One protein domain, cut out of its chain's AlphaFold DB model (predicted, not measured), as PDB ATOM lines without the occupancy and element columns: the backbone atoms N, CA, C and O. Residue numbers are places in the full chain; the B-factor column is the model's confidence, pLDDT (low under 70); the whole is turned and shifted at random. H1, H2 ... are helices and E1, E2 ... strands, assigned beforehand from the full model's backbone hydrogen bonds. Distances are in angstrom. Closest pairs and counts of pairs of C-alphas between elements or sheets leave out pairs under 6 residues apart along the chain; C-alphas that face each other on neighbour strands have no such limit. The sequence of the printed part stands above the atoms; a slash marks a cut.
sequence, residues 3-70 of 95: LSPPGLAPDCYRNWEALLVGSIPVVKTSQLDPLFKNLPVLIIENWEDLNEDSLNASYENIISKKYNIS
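Overview. This is residues 3 to 70 of the 95 residues of an uncharacterized protein of Candidatus Dependentiae bacterium (UniProt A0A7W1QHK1). A short pair of parallel strands, E1 and E2, makes the middle of this small domain, and three helices are set around it, with no helix touching another. H1 is near E1, while the very short H2 and the longer H3 are near E2; stretches with no named element stand before H1 and after H3. The printed part has 68 residues with three named helices and two named strands, in the order H1, E1, H2, E2, H3. The class is mixed, helices and strands, with 31 residues, under half, in named elements. The whole is compact, with a radius of gyration of the C-alphas of 11.7 A, and rounded, spanning 31 by 30 by 20 A.

Arrangement. H1, residues 13 to 20, comes closest to E1, residues 25 to 28, at the C-alphas of Asn 15 and Pro 25, 5.7 A apart. E1 and E2, residues 42 to 44, are parallel neighbours at 21 degrees between their directions. C-alphas 26 and 42 face each other at 4.7 A; N 27 and O 42, and N 44 and O 27, are within hydrogen-bond range, each at 2.9 A. Between the strands comes H2, residues 33 to 36; E1, H2 and E2 form a strand-helix-strand unit, two parallel neighbour strands with a helix between them along the chain, and its crossover is right-handed. The closest C-alphas of H2 and E2 are those of Asp 33 and Ile 43, 7.7 A apart. H3, residues 52 to 63, has its closest C-alpha pair with E2 at Leu 42 and Ser 58, 7.3 A. H1 is apart from H2, E2 and H3, and H3 is apart from E1 and H2. In H1 and H3 every O i to N i+4 pair is within hydrogen-bond range; H2 is too short for such a pair, and its one O i to N i+3 pair is within range.

Along the chain. H1 begins at C-alpha 13, (-0.143, -18.708, -10.779), and is 10.7 A long from first to last C-alpha. E1 measures 10.1 A, H2 5.5 A and E2 6.5 A in the same way. E2 begins at C-alpha 42, (15.034, -19.533, -6.154). H3, the longest helix, measures 16.3 A and ends at C-alpha 63, (17.634, -30.610, -4.216).

Size, cuts and confidence. The two C-alphas farthest apart are those of Leu 8 and Ser 64, at 33.1 A. The printed part, residues 3 to 70, has no cut. The links H1 to E1, E1 to H2 and H2 to E2 are tight, and E2 to H3 is short. The mean pLDDT of the printed part is 84.9; residues 3 to 13, of which 13 belongs to H1, are under 70.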
ATOM      1  N   LEU A   3      11.555 -20.050 -15.814       59.06
ATOM      2  CA  LEU A   3      11.446 -18.596 -15.759       59.06
ATOM      3  C   LEU A   3       9.978 -18.216 -15.536       59.06
ATOM      4  O   LEU A   3       9.112 -18.502 -16.368       59.06
ATOM      5  N   SER A   4       9.712 -17.556 -14.414       53.19
ATOM      6  CA  SER A   4       8.402 -17.006 -14.076       53.19
ATOM      7  C   SER A   4       8.533 -15.495 -13.871       53.19
ATOM      8  O   SER A   4       8.488 -15.006 -12.740       53.19
ATOM      9  N   PRO A   5       8.798 -14.735 -14.953       54.66
ATOM     10  CA  PRO A   5       8.854 -13.288 -14.854       54.66
ATOM     11  C   PRO A   5       7.490 -12.764 -14.377       54.66
ATOM     12  O   PRO A   5       6.458 -13.328 -14.755       54.66
ATOM     13  N   PRO A   6       7.461 -11.704 -13.553       49.50
ATOM     14  CA  PRO A   6       6.211 -11.140 -13.063       49.50
ATOM     15  C   PRO A   6       5.295 -10.734 -14.229       49.50
ATOM     16  O   PRO A   6       5.717 -10.049 -15.160       49.50
ATOM     17  N   GLY A   7       4.035 -11.171 -14.175       58.09
ATOM     18  CA  GLY A   7       2.927 -10.630 -14.964       58.09
ATOM     19  C   GLY A   7       2.334  -9.379 -14.297       58.09
ATOM     20  O   GLY A   7       3.020  -8.681 -13.557       58.09
ATOM     21  N   LEU A   8       1.038  -9.100 -14.499       41.03
ATOM     22  CA  LEU A   8       0.348  -7.930 -13.912       41.03
ATOM     23  C   LEU A   8       0.274  -7.925 -12.362       41.03
ATOM     24  O   LEU A   8      -0.127  -6.918 -11.781       41.03
ATOM     25  N   ALA A   9       0.638  -9.027 -11.698       49.19
ATOM     26  CA  ALA A   9       0.706  -9.162 -10.244       49.19
ATOM     27  C   ALA A   9       1.986  -9.925  -9.825       49.19
ATOM     28  O   ALA A   9       2.412 -10.833 -10.547       49.19
ATOM     29  N   PRO A  10       2.592  -9.591  -8.668       53.19
ATOM     30  CA  PRO A  10       3.839 -10.203  -8.191       53.19
ATOM     31  C   PRO A  10       3.702 -11.691  -7.824       53.19
ATOM     32  O   PRO A  10       4.702 -12.405  -7.824       53.19
ATOM     33  N   ASP A  11       2.479 -12.176  -7.581       58.38
ATOM     34  CA  ASP A  11       2.176 -13.602  -7.431       58.38
ATOM     35  C   ASP A  11       1.557 -14.123  -8.734       58.38
ATOM     36  O   ASP A  11       0.382 -13.900  -9.033       58.38
ATOM     37  N   CYS A  12       2.366 -14.758  -9.576       63.03
ATOM     38  CA  CYS A  12       1.867 -15.407 -10.781       63.03
ATOM     39  C   CYS A  12       1.494 -16.855 -10.453       63.03
ATOM     40  O   CYS A  12       2.323 -17.588  -9.915       63.03
ATOM     41  N   TYR A  13       0.300 -17.302 -10.865       64.31
ATOM     42  CA  TYR A  13      -0.143 -18.708 -10.779       64.31
ATOM     43  C   TYR A  13       0.928 -19.704 -11.248       64.31
ATOM     44  O   TYR A  13       1.087 -20.778 -10.675       64.31
ATOM     45  N   ARG A  14       1.737 -19.279 -12.225       70.94
ATOM     46  CA  ARG A  14       2.879 -20.013 -12.770       70.94
ATOM     47  C   ARG A  14       3.897 -20.466 -11.718       70.94
ATOM     48  O   ARG A  14       4.501 -21.517 -11.902       70.94
ATOM     49  N   ASN A  15       4.089 -19.726 -10.625       79.94
ATOM     50  CA  ASN A  15       4.987 -20.133  -9.537       79.94
ATOM     51  C   ASN A  15       4.460 -21.394  -8.844       79.94
ATOM     52  O   ASN A  15       5.197 -22.357  -8.651       79.94
ATOM     53  N   TRP A  16       3.167 -21.401  -8.520       82.75
ATOM     54  CA  TRP A  16       2.493 -22.510  -7.852       82.75
ATOM     55  C   TRP A  16       2.351 -23.726  -8.770       82.75
ATOM     56  O   TRP A  16       2.626 -24.845  -8.349       82.75
ATOM     57  N   GLU A  17       2.015 -23.513 -10.044       82.25
ATOM     58  CA  GLU A  17       1.976 -24.578 -11.054       82.25
ATOM     59  C   GLU A  17       3.352 -25.220 -11.258       82.25
ATOM     60  O   GLU A  17       3.456 -26.446 -11.253       82.25
ATOM     61  N   ALA A  18       4.416 -24.412 -11.377       85.25
ATOM     62  CA  ALA A  18       5.783 -24.909 -11.506       85.25
ATOM     63  C   ALA A  18       6.171 -25.790 -10.310       85.25
ATOM     64  O   ALA A  18       6.695 -26.887 -10.504       85.25
ATOM     65  N   LEU A  19       5.855 -25.351  -9.091       88.38
ATOM     66  CA  LEU A  19       6.102 -26.127  -7.876       88.38
ATOM     67  C   LEU A  19       5.314 -27.443  -7.858       88.38
ATOM     68  O   LEU A  19       5.872 -28.479  -7.496       88.38
ATOM     69  N   LEU A  20       4.048 -27.428  -8.283       86.69
ATOM     70  CA  LEU A  20       3.198 -28.623  -8.344       86.69
ATOM     71  C   LEU A  20       3.725 -29.679  -9.324       86.69
ATOM     72  O   LEU A  20       3.597 -30.871  -9.052       86.69
ATOM     73  N   VAL A  21       4.355 -29.268 -10.428       87.62
ATOM     74  CA  VAL A  21       4.975 -30.190 -11.400       87.62
ATOM     75  C   VAL A  21       6.443 -30.516 -11.082       87.62
ATOM     76  O   VAL A  21       7.138 -31.100 -11.910       87.62
ATOM     77  N   GLY A  22       6.934 -30.145  -9.894       85.12
ATOM     78  CA  GLY A  22       8.294 -30.452  -9.431       85.12
ATOM     79  C   GLY A  22       9.393 -29.572 -10.034       85.12
ATOM     80  O   GLY A  22      10.575 -29.894  -9.929       85.12
ATOM     81  N   SER A  23       9.026 -28.459 -10.669       89.94
ATOM     82  CA  SER A  23       9.972 -27.460 -11.157       89.94
ATOM     83  C   SER A  23      10.319 -26.434 -10.076       89.94
ATOM     84  O   SER A  23       9.504 -26.104  -9.220       89.94
ATOM     85  N   ILE A  24      11.534 -25.886 -10.155       91.88
ATOM     86  CA  ILE A  24      12.008 -24.802  -9.281       91.88
ATOM     87  C   ILE A  24      11.747 -23.462  -9.991       91.88
ATOM     88  O   ILE A  24      12.427 -23.181 -10.992       91.88
ATOM     89  N   PRO A  25      10.769 -22.650  -9.546       91.38
ATOM     90  CA  PRO A  25      10.562 -21.312 -10.082       91.38
ATOM     91  C   PRO A  25      11.667 -20.361  -9.613       91.38
ATOM     92  O   PRO A  25      12.153 -20.451  -8.482       91.38
ATOM     93  N   VAL A  26      12.041 -19.438 -10.498       90.88
ATOM     94  CA  VAL A  26      12.947 -18.325 -10.193       90.88
ATOM     95  C   VAL A  26      12.122 -17.046 -10.113       90.88
ATOM     96  O   VAL A  26      11.450 -16.697 -11.087       90.88
ATOM     97  N   VAL A  27      12.142 -16.376  -8.961       88.69
ATOM     98  CA  VAL A  27      11.304 -15.203  -8.664       88.69
ATOM     99  C   VAL A  27      12.148 -14.052  -8.126       88.69
ATOM    100  O   VAL A  27      13.152 -14.272  -7.454       88.69
ATOM    101  N   LYS A  28      11.734 -12.812  -8.399       89.94
ATOM    102  CA  LYS A  28      12.381 -11.623  -7.832       89.94
ATOM    103  C   LYS A  28      11.881 -11.378  -6.404       89.94
ATOM    104  O   LYS A  28      10.688 -11.546  -6.150       89.94
ATOM    105  N   THR A  29      12.774 -10.975  -5.502       91.62
ATOM    106  CA  THR A  29      12.439 -10.677  -4.099       91.62
ATOM    107  C   THR A  29      11.315  -9.646  -3.986       91.62
ATOM    108  O   THR A  29      11.234  -8.681  -4.757       91.62
ATOM    109  N   SER A  30      10.408  -9.872  -3.038       89.25
ATOM    110  CA  SER A  30       9.264  -9.010  -2.768       89.25
ATOM    111  C   SER A  30       8.701  -9.226  -1.356       89.25
ATOM    112  O   SER A  30       9.143 -10.077  -0.589       89.25
ATOM    113  N   GLN A  31       7.632  -8.500  -1.017       89.25
ATOM    114  CA  GLN A  31       6.880  -8.740   0.223       89.25
ATOM    115  C   GLN A  31       6.217 -10.130   0.278       89.25
ATOM    116  O   GLN A  31       5.724 -10.527   1.333       89.25
ATOM    117  N   LEU A  32       6.193 -10.862  -0.841       88.88
ATOM    118  CA  LEU A  32       5.625 -12.204  -0.947       88.88
ATOM    119  C   LEU A  32       6.624 -13.319  -0.626       88.88
ATOM    120  O   LEU A  32       6.205 -14.464  -0.492       88.88
ATOM    121  N   ASP A  33       7.910 -13.016  -0.431       91.44
ATOM    122  CA  ASP A  33       8.936 -14.005  -0.068       91.44
ATOM    123  C   ASP A  33       8.521 -14.922   1.106       91.44
ATOM    124  O   ASP A  33       8.768 -16.132   1.039       91.44
ATOM    125  N   PRO A  34       7.814 -14.434   2.153       92.19
ATOM    126  CA  PRO A  34       7.315 -15.293   3.226       92.19
ATOM    127  C   PRO A  34       6.340 -16.394   2.777       92.19
ATOM    128  O   PRO A  34       6.219 -17.400   3.482       92.19
ATOM    129  N   LEU A  35       5.653 -16.237   1.640       89.56
ATOM    130  CA  LEU A  35       4.751 -17.254   1.083       89.56
ATOM    131  C   LEU A  35       5.518 -18.472   0.567       89.56
ATOM    132  O   LEU A  35       5.036 -19.596   0.684       89.56
ATOM    133  N   PHE A  36       6.736 -18.260   0.068       90.62
ATOM    134  CA  PHE A  36       7.604 -19.313  -0.459       90.62
ATOM    135  C   PHE A  36       8.464 -19.979   0.622       90.62
ATOM    136  O   PHE A  36       9.308 -20.829   0.328       90.62
ATOM    137  N   LYS A  37       8.262 -19.622   1.895       89.12
ATOM    138  CA  LYS A  37       9.016 -20.195   3.008       89.12
ATOM    139  C   LYS A  37       8.863 -21.718   3.024       89.12
ATOM    140  O   LYS A  37       7.757 -22.241   3.123       89.12
ATOM    141  N   ASN A  38       9.997 -22.418   3.032       90.75
ATOM    142  CA  ASN A  38      10.079 -23.883   2.995       90.75
ATOM    143  C   ASN A  38       9.535 -24.528   1.705       90.75
ATOM    144  O   ASN A  38       9.190 -25.714   1.736       90.75
ATOM    145  N   LEU A  39       9.521 -23.796   0.586       94.19
ATOM    146  CA  LEU A  39       9.279 -24.320  -0.760       94.19
ATOM    147  C   LEU A  39      10.555 -24.231  -1.623       94.19
ATOM    148  O   LEU A  39      11.414 -23.383  -1.361       94.19
ATOM    149  N   PRO A  40      10.713 -25.106  -2.634       94.50
ATOM    150  CA  PRO A  40      11.863 -25.093  -3.536       94.50
ATOM    151  C   PRO A  40      11.745 -23.956  -4.559       94.50
ATOM    152  O   PRO A  40      11.389 -24.179  -5.711       94.50
ATOM    153  N   VAL A  41      12.031 -22.727  -4.127       93.38
ATOM    154  CA  VAL A  41      11.987 -21.503  -4.941       93.38
ATOM    155  C   VAL A  41      13.354 -20.825  -4.908       93.38
ATOM    156  O   VAL A  41      13.952 -20.694  -3.839       93.38
ATOM    157  N   LEU A  42      13.842 -20.375  -6.065       93.75
ATOM    158  CA  LEU A  42      15.034 -19.533  -6.154       93.75
ATOM    159  C   LEU A  42      14.603 -18.061  -6.160       93.75
ATOM    160  O   LEU A  42      14.037 -17.587  -7.142       93.75
ATOM    161  N   ILE A  43      14.855 -17.355  -5.058       93.12
ATOM    162  CA  ILE A  43      14.560 -15.923  -4.924       93.12
ATOM    163  C   ILE A  43      15.829 -15.133  -5.253       93.12
ATOM    164  O   ILE A  43      16.879 -15.401  -4.672       93.12
ATOM    165  N   ILE A  44      15.728 -14.172  -6.171       92.62
ATOM    166  CA  ILE A  44      16.846 -13.332  -6.628       92.62
ATOM    167  C   ILE A  44      16.560 -11.846  -6.410       92.62
ATOM    168  O   ILE A  44      15.406 -11.413  -6.436       92.62
ATOM    169  N   GLU A  45      17.609 -11.040  -6.259       91.00
ATOM    170  CA  GLU A  45      17.486  -9.578  -6.247       91.00
ATOM    171  C   GLU A  45      17.504  -9.016  -7.675       91.00
ATOM    172  O   GLU A  45      16.593  -8.280  -8.080       91.00
ATOM    173  N   ASN A  46      18.499  -9.419  -8.468       89.69
ATOM    174  CA  ASN A  46      18.711  -8.950  -9.833       89.69
ATOM    175  C   ASN A  46      18.855 -10.134 -10.796       89.69
ATOM    176  O   ASN A  46      19.317 -11.211 -10.425       89.69
ATOM    177  N   TRP A  47      18.420  -9.948 -12.044       87.06
ATOM    178  CA  TRP A  47      18.506 -11.003 -13.062       87.06
ATOM    179  C   TRP A  47      19.946 -11.206 -13.533       87.06
ATOM    180  O   TRP A  47      20.313 -12.292 -13.964       87.06
ATOM    181  N   GLU A  48      20.757 -10.163 -13.410       92.25
ATOM    182  CA  GLU A  48      22.169 -10.094 -13.764       92.25
ATOM    183  C   GLU A  48      23.042 -11.018 -12.898       92.25
ATOM    184  O   GLU A  48      24.123 -11.417 -13.327       92.25
ATOM    185  N   ASP A  49      22.555 -11.411 -11.717       86.56
ATOM    186  CA  ASP A  49      23.242 -12.341 -10.813       86.56
ATOM    187  C   ASP A  49      23.095 -13.813 -11.262       86.56
ATOM    188  O   ASP A  49      23.737 -14.725 -10.723       86.56
ATOM    189  N   LEU A  50      22.244 -14.073 -12.262       91.62
ATOM    190  CA  LEU A  50      22.028 -15.407 -12.805       91.62
ATOM    191  C   LEU A  50      22.994 -15.721 -13.944       91.62
ATOM    192  O   LEU A  50      23.011 -15.082 -14.993       91.62
ATOM    193  N   ASN A  51      23.732 -16.803 -13.757       92.69
ATOM    194  CA  ASN A  51      24.519 -17.474 -14.775       92.69
ATOM    195  C   ASN A  51      24.448 -18.990 -14.530       92.69
ATOM    196  O   ASN A  51      23.791 -19.453 -13.595       92.69
ATOM    197  N   GLU A  52      25.081 -19.776 -15.396       92.50
ATOM    198  CA  GLU A  52      25.040 -21.237 -15.303       92.50
ATOM    199  C   GLU A  52      25.606 -21.756 -13.972       92.50
ATOM    200  O   GLU A  52      24.982 -22.600 -13.328       92.50
ATOM    201  N   ASP A  53      26.722 -21.195 -13.504       94.69
ATOM    202  CA  ASP A  53      27.357 -21.604 -12.251       94.69
ATOM    203  C   ASP A  53      26.475 -21.293 -11.035       94.69
ATOM    204  O   ASP A  53      26.291 -22.146 -10.160       94.69
ATOM    205  N   SER A  54      25.875 -20.097 -10.982       93.19
ATOM    206  CA  SER A  54      24.989 -19.707  -9.881       93.19
ATOM    207  C   SER A  54      23.686 -20.511  -9.872       93.19
ATOM    208  O   SER A  54      23.192 -20.874  -8.798       93.19
ATOM    209  N   LEU A  55      23.162 -20.875 -11.047       92.81
ATOM    210  CA  LEU A  55      22.009 -21.768 -11.178       92.81
ATOM    211  C   LEU A  55      22.340 -23.194 -10.733       92.81
ATOM    212  O   LEU A  55      21.558 -23.779  -9.984       92.81
ATOM    213  N   ASN A  56      23.488 -23.739 -11.138       94.88
ATOM    214  CA  ASN A  56      23.926 -25.080 -10.743       94.88
ATOM    215  C   ASN A  56      24.158 -25.164  -9.229       94.88
ATOM    216  O   ASN A  56      23.633 -26.062  -8.572       94.88
ATOM    217  N   ALA A  57      24.847 -24.182  -8.644       94.81
ATOM    218  CA  ALA A  57      25.037 -24.107  -7.196       94.81
ATOM    219  C   ALA A  57      23.699 -24.012  -6.439       94.81
ATOM    220  O   ALA A  57      23.491 -24.694  -5.431       94.81
ATOM    221  N   SER A  58      22.764 -23.201  -6.945       94.38
ATOM    222  CA  SER A  58      21.418 -23.079  -6.375       94.38
ATOM    223  C   SER A  58      20.629 -24.380  -6.496       94.38
ATOM    224  O   SER A  58      19.931 -24.761  -5.558       94.38
ATOM    225  N   TYR A  59      20.749 -25.081  -7.624       94.69
ATOM    226  CA  TYR A  59      20.083 -26.355  -7.861       94.69
ATOM    227  C   TYR A  59      20.521 -27.404  -6.843       94.69
ATOM    228  O   TYR A  59      19.668 -27.938  -6.138       94.69
ATOM    229  N   GLU A  60      21.830 -27.617  -6.689       95.94
ATOM    230  CA  GLU A  60      22.404 -28.553  -5.712       95.94
ATOM    231  C   GLU A  60      21.955 -28.231  -4.279       95.94
ATOM    232  O   GLU A  60      21.563 -29.105  -3.493       95.94
ATOM    233  N   ASN A  61      21.936 -26.944  -3.929       94.81
ATOM    234  CA  ASN A  61      21.461 -26.496  -2.627       94.81
ATOM    235  C   ASN A  61      19.966 -26.764  -2.407       94.81
ATOM    236  O   ASN A  61      19.554 -27.060  -1.286       94.81
ATOM    237  N   ILE A  62      19.155 -26.633  -3.454       94.88
ATOM    238  CA  ILE A  62      17.713 -26.847  -3.385       94.88
ATOM    239  C   ILE A  62      17.417 -28.344  -3.294       94.88
ATOM    240  O   ILE A  62      16.766 -28.773  -2.348       94.88
ATOM    241  N   ILE A  63      17.952 -29.172  -4.190       93.88
ATOM    242  CA  ILE A  63      17.634 -30.610  -4.216       93.88
ATOM    243  C   ILE A  63      18.128 -31.373  -2.976       93.88
ATOM    244  O   ILE A  63      17.566 -32.410  -2.630       93.88
ATOM    245  N   SER A  64      19.157 -30.865  -2.288       94.94
ATOM    246  CA  SER A  64      19.682 -31.468  -1.054       94.94
ATOM    247  C   SER A  64      18.802 -31.212   0.177       94.94
ATOM    248  O   SER A  64      18.983 -31.852   1.217       94.94
ATOM    249  N   LYS A  65      17.826 -30.303   0.080       94.25
ATOM    250  CA  LYS A  65      16.908 -29.957   1.169       94.25
ATOM    251  C   LYS A  65      15.614 -30.759   1.088       94.25
ATOM    252  O   LYS A  65      15.121 -31.115   0.023       94.25
ATOM    253  N   LYS A  66      15.006 -30.984   2.254       93.56
ATOM    254  CA  LYS A  66      13.621 -31.456   2.346       93.56
ATOM    255  C   LYS A  66      12.690 -30.264   2.492       93.56
ATOM    256  O   LYS A  66      12.882 -29.432   3.376       93.56
ATOM    257  N   TYR A  67      11.666 -30.223   1.652       92.81
ATOM    258  CA  TYR A  67      10.673 -29.158   1.647       92.81
ATOM    259  C   TYR A  67       9.357 -29.625   2.243       92.81
ATOM    260  O   TYR A  67       8.948 -30.774   2.076       92.81
ATOM    261  N   ASN A  68       8.681 -28.705   2.925       91.94
ATOM    262  CA  ASN A  68       7.315 -28.923   3.358       91.94
ATOM    263  C   ASN A  68       6.378 -28.316   2.314       91.94
ATOM    264  O   ASN A  68       6.064 -27.129   2.359       91.94
ATOM    265  N   ILE A  69       5.910 -29.159   1.400       90.75
ATOM    266  CA  ILE A  69       5.036 -28.754   0.297       90.75
ATOM    267  C   ILE A  69       3.575 -28.535   0.710       90.75
ATOM    268  O   ILE A  69       2.745 -28.261  -0.147       90.75
ATOM    269  N   SER A  70       3.230 -28.637   2.001       92.75
ATOM    270  CA  SER A  70       1.851 -28.407   2.466       92.75
ATOM    271  C   SER A  70       1.308 -27.041   2.046       92.75
ATOM    272  O   SER A  70       0.129 -26.933   1.730       92.75
TER     273      SER A  70